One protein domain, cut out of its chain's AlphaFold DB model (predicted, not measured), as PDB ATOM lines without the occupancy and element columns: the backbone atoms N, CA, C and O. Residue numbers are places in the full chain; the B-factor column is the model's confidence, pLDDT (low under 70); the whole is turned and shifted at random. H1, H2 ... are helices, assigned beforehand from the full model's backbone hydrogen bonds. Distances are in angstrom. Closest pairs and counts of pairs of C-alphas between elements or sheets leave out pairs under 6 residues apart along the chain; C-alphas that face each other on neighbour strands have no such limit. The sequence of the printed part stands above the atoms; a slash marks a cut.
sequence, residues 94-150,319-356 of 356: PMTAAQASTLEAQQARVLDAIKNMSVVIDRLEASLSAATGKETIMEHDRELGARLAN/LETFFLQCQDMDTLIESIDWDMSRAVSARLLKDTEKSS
ATOM      1  N   PRO A  94      58.647 -30.536  -2.778       75.25
ATOM      2  CA  PRO A  94      58.812 -31.196  -4.069       75.25
ATOM      3  C   PRO A  94      57.606 -32.088  -4.380       75.25
ATOM      4  O   PRO A  94      56.992 -32.660  -3.477       75.25
ATOM      5  N   MET A  95      57.263 -32.189  -5.663       80.56
ATOM      6  CA  MET A  95      56.184 -33.055  -6.133       80.56
ATOM      7  C   MET A  95      56.504 -34.513  -5.797       80.56
ATOM      8  O   MET A  95      57.593 -35.001  -6.098       80.56
ATOM      9  N   THR A  96      55.567 -35.204  -5.151       83.50
ATOM     10  CA  THR A  96      55.768 -36.609  -4.786       83.50
ATOM     11  C   THR A  96      55.401 -37.524  -5.952       83.50
ATOM     12  O   THR A  96      54.505 -37.216  -6.739       83.50
ATOM     13  N   ALA A  97      56.042 -38.693  -6.042       83.81
ATOM     14  CA  ALA A  97      55.709 -39.694  -7.060       83.81
ATOM     15  C   ALA A  97      54.228 -40.120  -7.000       83.81
ATOM     16  O   ALA A  97      53.591 -40.317  -8.029       83.81
ATOM     17  N   ALA A  98      53.644 -40.179  -5.797       82.94
ATOM     18  CA  ALA A  98      52.226 -40.477  -5.612       82.94
ATOM     19  C   ALA A  98      51.304 -39.389  -6.197       82.94
ATOM     20  O   ALA A  98      50.263 -39.706  -6.771       82.94
ATOM     21  N   GLN A  99      51.685 -38.109  -6.086       81.56
ATOM     22  CA  GLN A  99      50.942 -37.000  -6.696       81.56
ATOM     23  C   GLN A  99      51.016 -37.052  -8.225       81.56
ATOM     24  O   GLN A  99      49.994 -36.858  -8.877       81.56
ATOM     25  N   ALA A 100      52.197 -37.352  -8.778       83.56
ATOM     26  CA  ALA A 100      52.394 -37.539 -10.215       83.56
ATOM     27  C   ALA A 100      51.517 -38.668 -10.756       83.56
ATOM     28  O   ALA A 100      50.669 -38.433 -11.610       83.56
ATOM     29  N   SER A 101      51.627 -39.852 -10.152       84.62
ATOM     30  CA  SER A 101      50.857 -41.031 -10.546       84.62
ATOM     31  C   SER A 101      49.344 -40.808 -10.433       84.62
ATOM     32  O   SER A 101      48.589 -41.217 -11.311       84.62
ATOM     33  N   THR A 102      48.881 -40.102  -9.394       83.19
ATOM     34  CA  THR A 102      47.452 -39.776  -9.251       83.19
ATOM     35  C   THR A 102      46.969 -38.861 -10.374       83.19
ATOM     36  O   THR A 102      45.879 -39.081 -10.906       83.19
ATOM     37  N   LEU A 103      47.760 -37.847 -10.735       84.62
ATOM     38  CA  LEU A 103      47.412 -36.916 -11.805       84.62
ATOM     39  C   LEU A 103      47.416 -37.613 -13.168       84.62
ATOM     40  O   LEU A 103      46.455 -37.465 -13.914       84.62
ATOM     41  N   GLU A 104      48.441 -38.411 -13.456       87.56
ATOM     42  CA  GLU A 104      48.536 -39.212 -14.681       87.56
ATOM     43  C   GLU A 104      47.356 -40.181 -14.797       87.56
ATOM     44  O   GLU A 104      46.710 -40.253 -15.839       87.56
ATOM     45  N   ALA A 105      46.991 -40.859 -13.706       85.38
ATOM     46  CA  ALA A 105      45.837 -41.750 -13.690       85.38
ATOM     47  C   ALA A 105      44.511 -40.993 -13.889       85.38
ATOM     48  O   ALA A 105      43.612 -41.493 -14.563       85.38
ATOM     49  N   GLN A 106      44.360 -39.797 -13.309       87.31
ATOM     50  CA  GLN A 106      43.192 -38.941 -13.547       87.31
ATOM     51  C   GLN A 106      43.123 -38.483 -15.008       87.31
ATOM     52  O   GLN A 106      42.055 -38.552 -15.609       87.31
ATOM     53  N   GLN A 107      44.251 -38.063 -15.584       87.94
ATOM     54  CA  GLN A 107      44.349 -37.669 -16.988       87.94
ATOM     55  C   GLN A 107      44.002 -38.836 -17.912       87.94
ATOM     56  O   GLN A 107      43.156 -38.675 -18.784       87.94
ATOM     57  N   ALA A 108      44.576 -40.017 -17.677       86.44
ATOM     58  CA  ALA A 108      44.306 -41.211 -18.470       86.44
ATOM     59  C   ALA A 108      42.814 -41.576 -18.473       86.44
ATOM     60  O   ALA A 108      42.244 -41.781 -19.541       86.44
ATOM     61  N   ARG A 109      42.154 -41.568 -17.303       86.19
ATOM     62  CA  ARG A 109      40.710 -41.853 -17.212       86.19
ATOM     63  C   ARG A 109      39.857 -40.841 -17.972       86.19
ATOM     64  O   ARG A 109      38.902 -41.229 -18.634       86.19
ATOM     65  N   VAL A 110      40.186 -39.550 -17.884       87.38
ATOM     66  CA  VAL A 110      39.453 -38.500 -18.612       87.38
ATOM     67  C   VAL A 110      39.647 -38.640 -20.118       87.38
ATOM     68  O   VAL A 110      38.680 -38.539 -20.865       87.38
ATOM     69  N   LEU A 111      40.877 -38.890 -20.567       88.06
ATOM     70  CA  LEU A 111      41.186 -39.072 -21.983       88.06
ATOM     71  C   LEU A 111      40.447 -40.270 -22.574       88.06
ATOM     72  O   LEU A 111      39.865 -40.152 -23.649       88.06
ATOM     73  N   ASP A 112      40.454 -41.395 -21.865       86.12
ATOM     74  CA  ASP A 112      39.755 -42.604 -22.288       86.12
ATOM     75  C   ASP A 112      38.241 -42.368 -22.394       86.12
ATOM     76  O   ASP A 112      37.630 -42.640 -23.426       86.12
ATOM     77  N   ALA A 113      37.643 -41.729 -21.386       84.69
ATOM     78  CA  ALA A 113      36.220 -41.407 -21.409       84.69
ATOM     79  C   ALA A 113      35.836 -40.444 -22.550       84.69
ATOM     80  O   ALA A 113      34.806 -40.641 -23.198       84.69
ATOM     81  N   ILE A 114      36.674 -39.439 -22.846       87.69
ATOM     82  CA  ILE A 114      36.472 -38.530 -23.989       87.69
ATOM     83  C   ILE A 114      36.525 -39.302 -25.310       87.69
ATOM     84  O   ILE A 114      35.641 -39.125 -26.150       87.69
ATOM     85  N   LYS A 115      37.524 -40.176 -25.492       85.12
ATOM     86  CA  LYS A 115      37.637 -41.017 -26.693       85.12
ATOM     87  C   LYS A 115      36.403 -41.894 -26.859       85.12
ATOM     88  O   LYS A 115      35.773 -41.857 -27.913       85.12
ATOM     89  N   ASN A 116      35.998 -42.593 -25.805       83.81
ATOM     90  CA  ASN A 116      34.835 -43.470 -25.851       83.81
ATOM     91  C   ASN A 116      33.559 -42.687 -26.199       83.81
ATOM     92  O   ASN A 116      32.767 -43.152 -27.019       83.81
ATOM     93  N   MET A 117      33.347 -41.496 -25.618       85.00
ATOM     94  CA  MET A 117      32.175 -40.672 -25.951       85.00
ATOM     95  C   MET A 117      32.203 -40.202 -27.402       85.00
ATOM     96  O   MET A 117      31.169 -40.229 -28.065       85.00
ATOM     97  N   SER A 118      33.374 -39.809 -27.908       84.75
ATOM     98  CA  SER A 118      33.517 -39.355 -29.295       84.75
ATOM     99  C   SER A 118      33.070 -40.425 -30.297       84.75
ATOM    100  O   SER A 118      32.330 -40.117 -31.226       84.75
ATOM    101  N   VAL A 119      33.399 -41.696 -30.037       83.75
ATOM    102  CA  VAL A 119      32.999 -42.835 -30.877       83.75
ATOM    103  C   VAL A 119      31.485 -43.036 -30.880       83.75
ATOM    104  O   VAL A 119      30.889 -43.286 -31.930       83.75
ATOM    105  N   VAL A 120      30.840 -42.930 -29.716       83.25
ATOM    106  CA  VAL A 120      29.381 -43.077 -29.630       83.25
ATOM    107  C   VAL A 120      28.666 -41.933 -30.340       83.25
ATOM    108  O   VAL A 120      27.688 -42.184 -31.044       83.25
ATOM    109  N   ILE A 121      29.167 -40.702 -30.217       84.06
ATOM    110  CA  ILE A 121      28.605 -39.553 -30.936       84.06
ATOM    111  C   ILE A 121      28.770 -39.739 -32.447       84.06
ATOM    112  O   ILE A 121      27.780 -39.638 -33.168       84.06
ATOM    113  N   ASP A 122      29.960 -40.114 -32.923       82.88
ATOM    114  CA  ASP A 122      30.204 -40.370 -34.349       82.88
ATOM    115  C   ASP A 122      29.260 -41.463 -34.899       82.88
ATOM    116  O   ASP A 122      28.717 -41.333 -35.999       82.88
ATOM    117  N   ARG A 123      28.987 -42.521 -34.119       78.56
ATOM    118  CA  ARG A 123      28.015 -43.570 -34.486       78.56
ATOM    119  C   ARG A 123      26.598 -43.015 -34.629       78.56
ATOM    120  O   ARG A 123      25.878 -43.406 -35.552       78.56
ATOM    121  N   LEU A 124      26.178 -42.145 -33.714       79.25
ATOM    122  CA  LEU A 124      24.859 -41.514 -33.759       79.25
ATOM    123  C   LEU A 124      24.735 -40.558 -34.950       79.25
ATOM    124  O   LEU A 124      23.724 -40.601 -35.649       79.25
ATOM    125  N   GLU A 125      25.768 -39.761 -35.229       81.38
ATOM    126  CA  GLU A 125      25.828 -38.861 -36.389       81.38
ATOM    127  C   GLU A 125      25.761 -39.636 -37.714       81.38
ATOM    128  O   GLU A 125      24.998 -39.273 -38.617       81.38
ATOM    129  N   ALA A 126      26.501 -40.744 -37.822       79.62
ATOM    130  CA  ALA A 126      26.468 -41.615 -38.993       79.62
ATOM    131  C   ALA A 126      25.101 -42.296 -39.163       79.62
ATOM    132  O   ALA A 126      24.558 -42.326 -40.267       79.62
ATOM    133  N   SER A 127      24.504 -42.782 -38.070       71.19
ATOM    134  CA  SER A 127      23.165 -43.393 -38.090       71.19
ATOM    135  C   SER A 127      22.092 -42.390 -38.517       71.19
ATOM    136  O   SER A 127      21.198 -42.728 -39.289       71.19
ATOM    137  N   LEU A 128      22.193 -41.138 -38.058       72.81
ATOM    138  CA  LEU A 128      21.295 -40.057 -38.460       72.81
ATOM    139  C   LEU A 128      21.464 -39.715 -39.946       72.81
ATOM    140  O   LEU A 128      20.469 -39.535 -40.651       72.81
ATOM    141  N   SER A 129      22.709 -39.679 -40.428       70.12
ATOM    142  CA  SER A 129      23.039 -39.423 -41.836       70.12
ATOM    143  C   SER A 129      22.537 -40.544 -42.757       70.12
ATOM    144  O   SER A 129      21.952 -40.262 -43.797       70.12
ATOM    145  N   ALA A 130      22.663 -41.811 -42.350       63.41
ATOM    146  CA  ALA A 130      22.125 -42.967 -43.078       63.41
ATOM    147  C   ALA A 130      20.586 -43.053 -43.016       63.41
ATOM    148  O   ALA A 130      19.939 -43.534 -43.940       63.41
ATOM    149  N   ALA A 131      19.965 -42.550 -41.946       60.28
ATOM    150  CA  ALA A 131      18.509 -42.427 -41.878       60.28
ATOM    151  C   ALA A 131      17.974 -41.304 -42.789       60.28
ATOM    152  O   ALA A 131      16.842 -41.384 -43.268       60.28
ATOM    153  N   THR A 132      18.778 -40.266 -43.048       60.34
ATOM    154  CA  THR A 132      18.429 -39.153 -43.949       60.34
ATOM    155  C   THR A 132      18.869 -39.373 -45.403       60.34
ATOM    156  O   THR A 132      18.287 -38.763 -46.301       60.34
ATOM    157  N   GLY A 133      19.812 -40.284 -45.666       51.97
ATOM    158  CA  GLY A 133      20.267 -40.689 -46.998       51.97
ATOM    159  C   GLY A 133      20.125 -42.196 -47.227       51.97
ATOM    160  O   GLY A 133      20.780 -42.988 -46.567       51.97
ATOM    161  N   LYS A 134      19.282 -42.597 -48.188       55.41
ATOM    162  CA  LYS A 134      19.084 -43.993 -48.620       55.41
ATOM    163  C   LYS A 134      20.411 -44.683 -49.005       55.41
ATOM    164  O   LYS A 134      20.767 -44.613 -50.174       55.41
ATOM    165  N   GLU A 135      21.077 -45.412 -48.105       48.06
ATOM    166  CA  GLU A 135      22.020 -46.481 -48.487       48.06
ATOM    167  C   GLU A 135      22.340 -47.467 -47.342       48.06
ATOM    168  O   GLU A 135      22.041 -47.234 -46.176       48.06
ATOM    169  N   THR A 136      22.846 -48.640 -47.716       52.25
ATOM    170  CA  THR A 136      22.791 -49.948 -47.039       52.25
ATOM    171  C   THR A 136      23.472 -50.057 -45.663       52.25
ATOM    172  O   THR A 136      24.690 -50.010 -45.537       52.25
ATOM    173  N   ILE A 137      22.660 -50.362 -44.642       55.88
ATOM    174  CA  ILE A 137      22.987 -50.444 -43.201       55.88
ATOM    175  C   ILE A 137      23.975 -51.577 -42.833       55.88
ATOM    176  O   ILE A 137      24.654 -51.508 -41.814       55.88
ATOM    177  N   MET A 138      24.101 -52.628 -43.647       54.78
ATOM    178  CA  MET A 138      24.768 -53.869 -43.208       54.78
ATOM    179  C   MET A 138      26.302 -53.864 -43.281       54.78
ATOM    180  O   MET A 138      26.939 -54.676 -42.610       54.78
ATOM    181  N   GLU A 139      26.910 -52.990 -44.085       53.56
ATOM    182  CA  GLU A 139      28.366 -52.999 -44.304       53.56
ATOM    183  C   GLU A 139      29.098 -52.078 -43.306       53.56
ATOM    184  O   GLU A 139      30.154 -52.431 -42.783       53.56
ATOM    185  N   HIS A 140      28.454 -50.973 -42.916       53.47
ATOM    186  CA  HIS A 140      28.998 -49.980 -41.985       53.47
ATOM    187  C   HIS A 140      29.050 -50.475 -40.524       53.47
ATOM    188  O   HIS A 140      30.027 -50.229 -39.812       53.47
ATOM    189  N   ASP A 141      28.052 -51.249 -40.081       52.47
ATOM    190  CA  ASP A 141      28.023 -51.826 -38.726       52.47
ATOM    191  C   ASP A 141      29.136 -52.871 -38.506       52.47
ATOM    192  O   ASP A 141      29.649 -53.026 -37.392       52.47
ATOM    193  N   ARG A 142      29.560 -53.564 -39.574       54.84
ATOM    194  CA  ARG A 142      30.617 -54.586 -39.525       54.84
ATOM    195  C   ARG A 142      32.017 -53.972 -39.448       54.84
ATOM    196  O   ARG A 142      32.863 -54.483 -38.715       54.84
ATOM    197  N   GLU A 143      32.253 -52.874 -40.161       53.91
ATOM    198  CA  GLU A 143      33.529 -52.151 -40.134       53.91
ATOM    199  C   GLU A 143      33.729 -51.387 -38.810       53.91
ATOM    200  O   GLU A 143      34.826 -51.365 -38.251       53.91
ATOM    201  N   LEU A 144      32.654 -50.861 -38.214       53.41
ATOM    202  CA  LEU A 144      32.701 -50.191 -36.908       53.41
ATOM    203  C   LEU A 144      32.830 -51.145 -35.716       53.41
ATOM    204  O   LEU A 144      33.533 -50.819 -34.759       53.41
ATOM    205  N   GLY A 145      32.214 -52.331 -35.771       53.66
ATOM    206  CA  GLY A 145      32.442 -53.381 -34.773       53.66
ATOM    207  C   GLY A 145      33.917 -53.794 -34.700       53.66
ATOM    208  O   GLY A 145      34.452 -54.006 -33.613       53.66
ATOM    209  N   ALA A 146      34.607 -53.801 -35.847       54.72
ATOM    210  CA  ALA A 146      36.050 -53.998 -35.902       54.72
ATOM    211  C   ALA A 146      36.826 -52.797 -35.329       54.72
ATOM    212  O   ALA A 146      37.817 -53.000 -34.635       54.72
ATOM    213  N   ARG A 147      36.381 -51.551 -35.536       52.72
ATOM    214  CA  ARG A 147      37.028 -50.363 -34.934       52.72
ATOM    215  C   ARG A 147      36.869 -50.290 -33.412       52.72
ATOM    216  O   ARG A 147      37.793 -49.842 -32.749       52.72
ATOM    217  N   LEU A 148      35.752 -50.768 -32.859       50.50
ATOM    218  CA  LEU A 148      35.542 -50.888 -31.408       50.50
ATOM    219  C   LEU A 148      36.404 -51.997 -30.791       50.50
ATOM    220  O   LEU A 148      37.011 -51.781 -29.748       50.50
ATOM    221  N   ALA A 149      36.518 -53.152 -31.454       54.22
ATOM    222  CA  ALA A 149      37.397 -54.236 -31.007       54.22
ATOM    223  C   ALA A 149      38.894 -53.876 -31.107       54.22
ATOM    224  O   ALA A 149      39.703 -54.404 -30.353       54.22
ATOM    225  N   ASN A 150      39.255 -52.956 -32.009       46.53
ATOM    226  CA  ASN A 150      40.611 -52.421 -32.153       46.53
ATOM    227  C   ASN A 150      40.832 -51.092 -31.399       46.53
ATOM    228  O   ASN A 150      41.935 -50.555 -31.435       46.53
ATOM    229  N   LEU A 319      20.798 -44.615 -28.472       76.25
ATOM    230  CA  LEU A 319      20.579 -43.428 -27.652       76.25
ATOM    231  C   LEU A 319      20.634 -43.778 -26.157       76.25
ATOM    232  O   LEU A 319      21.190 -43.014 -25.375       76.25
ATOM    233  N   GLU A 320      20.138 -44.955 -25.766       77.69
ATOM    234  CA  GLU A 320      20.296 -45.490 -24.406       77.69
ATOM    235  C   GLU A 320      21.779 -45.655 -24.034       77.69
ATOM    236  O   GLU A 320      22.205 -45.199 -22.974       77.69
ATOM    237  N   THR A 321      22.584 -46.209 -24.951       77.31
ATOM    238  CA  THR A 321      24.043 -46.334 -24.774       77.31
ATOM    239  C   THR A 321      24.700 -44.966 -24.564       77.31
ATOM    240  O   THR A 321      25.531 -44.806 -23.675       77.31
ATOM    241  N   PHE A 322      24.298 -43.956 -25.342       81.50
ATOM    242  CA  PHE A 322      24.808 -42.594 -25.186       81.50
ATOM    243  C   PHE A 322      24.450 -41.988 -23.825       81.50
ATOM    244  O   PHE A 322      25.321 -41.431 -23.160       81.50
ATOM    245  N   PHE A 323      23.205 -42.142 -23.369       83.62
ATOM    246  CA  PHE A 323      22.797 -41.652 -22.051       83.62
ATOM    247  C   PHE A 323      23.566 -42.315 -20.912       83.62
ATOM    248  O   PHE A 323      23.985 -41.617 -19.987       83.62
ATOM    249  N   LEU A 324      23.767 -43.632 -20.980       82.44
ATOM    250  CA  LEU A 324      24.563 -44.351 -19.988       82.44
ATOM    251  C   LEU A 324      25.993 -43.804 -19.948       82.44
ATOM    252  O   LEU A 324      26.523 -43.508 -18.883       82.44
ATOM    253  N   GLN A 325      26.574 -43.549 -21.115       82.56
ATOM    254  CA  GLN A 325      27.932 -43.039 -21.203       82.56
ATOM    255  C   GLN A 325      28.077 -41.588 -20.723       82.56
ATOM    256  O   GLN A 325      29.101 -41.228 -20.138       82.56
ATOM    257  N   CYS A 326      27.049 -40.756 -20.899       83.94
ATOM    258  CA  CYS A 326      26.995 -39.441 -20.263       83.94
ATOM    259  C   CYS A 326      26.957 -39.552 -18.730       83.94
ATOM    260  O   CYS A 326      27.662 -38.805 -18.056       83.94
ATOM    261  N   GLN A 327      26.188 -40.496 -18.173       84.44
ATOM    262  CA  GLN A 327      26.134 -40.725 -16.722       84.44
ATOM    263  C   GLN A 327      27.471 -41.230 -16.164       84.44
ATOM    264  O   GLN A 327      27.908 -40.786 -15.097       84.44
ATOM    265  N   ASP A 328      28.146 -42.118 -16.894       82.88
ATOM    266  CA  ASP A 328      29.486 -42.589 -16.538       82.88
ATOM    267  C   ASP A 328      30.489 -41.433 -16.534       82.88
ATOM    268  O   ASP A 328      31.302 -41.312 -15.611       82.88
ATOM    269  N   MET A 329      30.401 -40.532 -17.518       84.75
ATOM    270  CA  MET A 329      31.239 -39.339 -17.552       84.75
ATOM    271  C   MET A 329      30.945 -38.396 -16.383       84.75
ATOM    272  O   MET A 329      31.882 -37.916 -15.747       84.75
ATOM    273  N   ASP A 330      29.676 -38.145 -16.060       81.75
ATOM    274  CA  ASP A 330      29.297 -37.321 -14.907       81.75
ATOM    275  C   ASP A 330      29.868 -37.906 -13.607       81.75
ATOM    276  O   ASP A 330      30.505 -37.198 -12.820       81.75
ATOM    277  N   THR A 331      29.747 -39.224 -13.430       83.38
ATOM    278  CA  THR A 331      30.313 -39.952 -12.284       83.38
ATOM    279  C   THR A 331      31.840 -39.832 -12.244       83.38
ATOM    280  O   THR A 331      32.433 -39.607 -11.182       83.38
ATOM    281  N   LEU A 332      32.503 -39.932 -13.399       85.00
ATOM    282  CA  LEU A 332      33.946 -39.749 -13.513       85.00
ATOM    283  C   LEU A 332      34.359 -38.319 -13.140       85.00
ATOM    284  O   LEU A 332      35.287 -38.160 -12.343       85.00
ATOM    285  N   ILE A 333      33.673 -37.292 -13.648       82.56
ATOM    286  CA  ILE A 333      33.938 -35.884 -13.312       82.56
ATOM    287  C   ILE A 333      33.791 -35.648 -11.807       82.56
ATOM    288  O   ILE A 333      34.626 -34.957 -11.220       82.56
ATOM    289  N   GLU A 334      32.777 -36.233 -11.169       81.44
ATOM    290  CA  GLU A 334      32.565 -36.123  -9.721       81.44
ATOM    291  C   GLU A 334      33.625 -36.883  -8.902       81.44
ATOM    292  O   GLU A 334      33.936 -36.496  -7.773       81.44
ATOM    293  N   SER A 335      34.241 -37.924  -9.471       81.88
ATOM    294  CA  SER A 335      35.301 -38.698  -8.809       81.88
ATOM    295  C   SER A 335      36.673 -38.005  -8.788       81.88
ATOM    296  O   SER A 335      37.546 -38.379  -7.993       81.88
ATOM    297  N   ILE A 336      36.892 -37.017  -9.662       84.69
ATOM    298  CA  ILE A 336      38.174 -36.318  -9.794       84.69
ATOM    299  C   ILE A 336      38.338 -35.300  -8.665       84.69
ATOM    300  O   ILE A 336      37.473 -34.466  -8.397       84.69
ATOM    301  N   ASP A 337      39.507 -35.325  -8.024       84.25
ATOM    302  CA  ASP A 337      39.897 -34.312  -7.045       84.25
ATOM    303  C   ASP A 337      40.390 -33.048  -7.763       84.25
ATOM    304  O   ASP A 337      41.590 -32.792  -7.870       84.25
ATOM    305  N   TRP A 338      39.446 -32.259  -8.280       84.44
ATOM    306  CA  TRP A 338      39.735 -31.043  -9.043       84.44
ATOM    307  C   TRP A 338      40.497 -29.981  -8.244       84.44
ATOM    308  O   TRP A 338      41.251 -29.203  -8.835       84.44
ATOM    309  N   ASP A 339      40.335 -29.947  -6.916       83.06
ATOM    310  CA  ASP A 339      41.104 -29.062  -6.036       83.06
ATOM    311  C   ASP A 339      42.598 -29.430  -6.103       83.06
ATOM    312  O   ASP A 339      43.450 -28.552  -6.299       83.06
ATOM    313  N   MET A 340      42.911 -30.725  -5.989       83.19
ATOM    314  CA  MET A 340      44.272 -31.252  -6.083       83.19
ATOM    315  C   MET A 340      44.839 -31.129  -7.496       83.19
ATOM    316  O   MET A 340      45.919 -30.557  -7.658       83.19
ATOM    317  N   SER A 341      44.121 -31.606  -8.520       85.12
ATOM    318  CA  SER A 341      44.600 -31.599  -9.908       85.12
ATOM    319  C   SER A 341      44.955 -30.179 -10.341       85.12
ATOM    320  O   SER A 341      46.062 -29.928 -10.814       85.12
ATOM    321  N   ARG A 342      44.073 -29.207 -10.067       84.50
ATOM    322  CA  ARG A 342      44.323 -27.797 -10.392       84.50
ATOM    323  C   ARG A 342      45.534 -27.245  -9.644       84.50
ATOM    324  O   ARG A 342      46.307 -26.472 -10.211       84.50
ATOM    325  N   ALA A 343      45.702 -27.601  -8.371       84.31
ATOM    326  CA  ALA A 343      46.807 -27.117  -7.550       84.31
ATOM    327  C   ALA A 343      48.168 -27.696  -7.971       84.31
ATOM    328  O   ALA A 343      49.156 -26.955  -7.953       84.31
ATOM    329  N   VAL A 344      48.213 -28.962  -8.396       84.62
ATOM    330  CA  VAL A 344      49.412 -29.601  -8.959       84.62
ATOM    331  C   VAL A 344      49.740 -29.010 -10.332       84.62
ATOM    332  O   VAL A 344      50.858 -28.535 -10.531       84.62
ATOM    333  N   SER A 345      48.770 -28.915 -11.248       84.12
ATOM    334  CA  SER A 345      48.993 -28.323 -12.579       84.12
ATOM    335  C   SER A 345      49.495 -26.879 -12.502       84.12
ATOM    336  O   SER A 345      50.429 -26.501 -13.203       84.12
ATOM    337  N   ALA A 346      48.942 -26.068 -11.593       83.94
ATOM    338  CA  ALA A 346      49.382 -24.686 -11.399       83.94
ATOM    339  C   ALA A 346      50.826 -24.558 -10.876       83.94
ATOM    340  O   ALA A 346      51.399 -23.471 -10.953       83.94
ATOM    341  N   ARG A 347      51.401 -25.616 -10.290       81.56
ATOM    342  CA  ARG A 347      52.820 -25.647  -9.912       81.56
ATOM    343  C   ARG A 347      53.708 -26.008 -11.080       81.56
ATOM    344  O   ARG A 347      54.657 -25.277 -11.315       81.56
ATOM    345  N   LEU A 348      53.346 -27.055 -11.818       80.44
ATOM    346  CA  LEU A 348      54.088 -27.480 -13.004       80.44
ATOM    347  C   LEU A 348      54.291 -26.308 -13.974       80.44
ATOM    348  O   LEU A 348      55.414 -26.055 -14.387       80.44
ATOM    349  N   LEU A 349      53.244 -25.506 -14.211       81.00
ATOM    350  CA  LEU A 349      53.331 -24.298 -15.044       81.00
ATOM    351  C   LEU A 349      54.288 -23.222 -14.491       81.00
ATOM    352  O   LEU A 349      54.972 -22.542 -15.249       81.00
ATOM    353  N   LYS A 350      54.366 -23.056 -13.166       77.19
ATOM    354  CA  LYS A 350      55.278 -22.081 -12.538       77.19
ATOM    355  C   LYS A 350      56.730 -22.532 -12.579       77.19
ATOM    356  O   LYS A 350      57.621 -21.687 -12.589       77.19
ATOM    357  N   ASP A 351      56.964 -23.834 -12.519       67.38
ATOM    358  CA  ASP A 351      58.313 -24.386 -12.559       67.38
ATOM    359  C   ASP A 351      58.860 -24.341 -13.994       67.38
ATOM    360  O   ASP A 351      60.031 -24.010 -14.180       67.38
ATOM    361  N   THR A 352      58.008 -24.514 -15.014       66.44
ATOM    362  CA  THR A 352      58.388 -24.301 -16.424       66.44
ATOM    363  C   THR A 352      58.716 -22.839 -16.740       66.44
ATOM    364  O   THR A 352      59.686 -22.575 -17.446       66.44
ATOM    365  N   GLU A 353      57.976 -21.879 -16.168       65.50
ATOM    366  CA  GLU A 353      58.234 -20.435 -16.334       65.50
ATOM    367  C   GLU A 353      59.527 -19.956 -15.655       65.50
ATOM    368  O   GLU A 353      60.082 -18.939 -16.046       65.50
ATOM    369  N   LYS A 354      60.007 -20.659 -14.621       60.88
ATOM    370  CA  LYS A 354      61.269 -20.328 -13.930       60.88
ATOM    371  C   LYS A 354      62.498 -20.983 -14.552       60.88
ATOM    372  O   LYS A 354      63.613 -20.615 -14.197       60.88
ATOM    373  N   SER A 355      62.286 -21.996 -15.386       54.84
ATOM    374  CA  SER A 355      63.344 -22.753 -16.056       54.84
ATOM    375  C   SER A 355      63.615 -22.265 -17.487       54.84
ATOM    376  O   SER A 355      64.486 -22.835 -18.144       54.84
ATOM    377  N   SER A 356      62.871 -21.258 -17.959       49.12
ATOM    378  CA  SER A 356      63.072 -20.549 -19.232       49.12
ATOM    379  C   SER A 356      63.651 -19.168 -18.956       49.12
ATOM    380  O   SER A 356      64.457 -18.699 -19.788       49.12
TER     381      SER A 356
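Overview. This is residues 94 to 150 and 319 to 356 of the 356 residues of an uncharacterized protein of Aureobasidium pullulans (UniProt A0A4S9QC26). One long helix, H1, makes the long axis of this model, and H3 runs side by side with part of it, the opposite way. At the far end of H1 the chain turns and H2 folds back, spaced off from H1; near the start of H1, H4 passes steeply across it, and residues 349 to 356 stick out. The printed part has 95 residues with four named helices, H1 to H4 in chain order, and no named strand; the class is all helix. It is extended, with a radius of gyration of the C-alphas of 19.5 A and spans of 60 by 30 by 23 A.

Along the chain. H1, residues 97 to 132, begins at C-alpha 97 (55.709, -39.694, -7.060) and is 52.4 A long. H2 is residues 137 to 149, 19.3 A. H3 is residues 319 to 335, 24.4 A. H4, residues 338 to 354, is 24.5 A long and ends at C-alpha 354 (61.269, -20.328, -13.930).

Arrangement. H1 touches H3 with residues 109 to 124 alone, at a shallow tilt of 18 degrees, opposite ways; the closest C-alphas, of Val 120 and Phe 322, are 6.4 A apart. H1 and H2 are close but not clearly touching: their closest C-alphas, of Ala 130 and Ile 137, are 7.5 A apart. H1 and H4 are also close but not clearly touching, with the C-alphas of Leu 103 and Ser 341 closest at 6.3 A, and only just about perpendicular at 71 degrees. H2 is apart from H3 and H4, and H3 from H4. Every O i to N i+4 pair is within hydrogen-bond range in H1 and H3; 7 of 9 are in H2 and 11 of 13 in H4.

Size, cuts and confidence. Residues 151 to 318 are not printed, and C-alphas 150 and 319 are 22.4 A apart across the cut. The links H1 to H2 and H3 to H4 are tight. Residues 130 to 150 and 351 to 356 have pLDDT under 70.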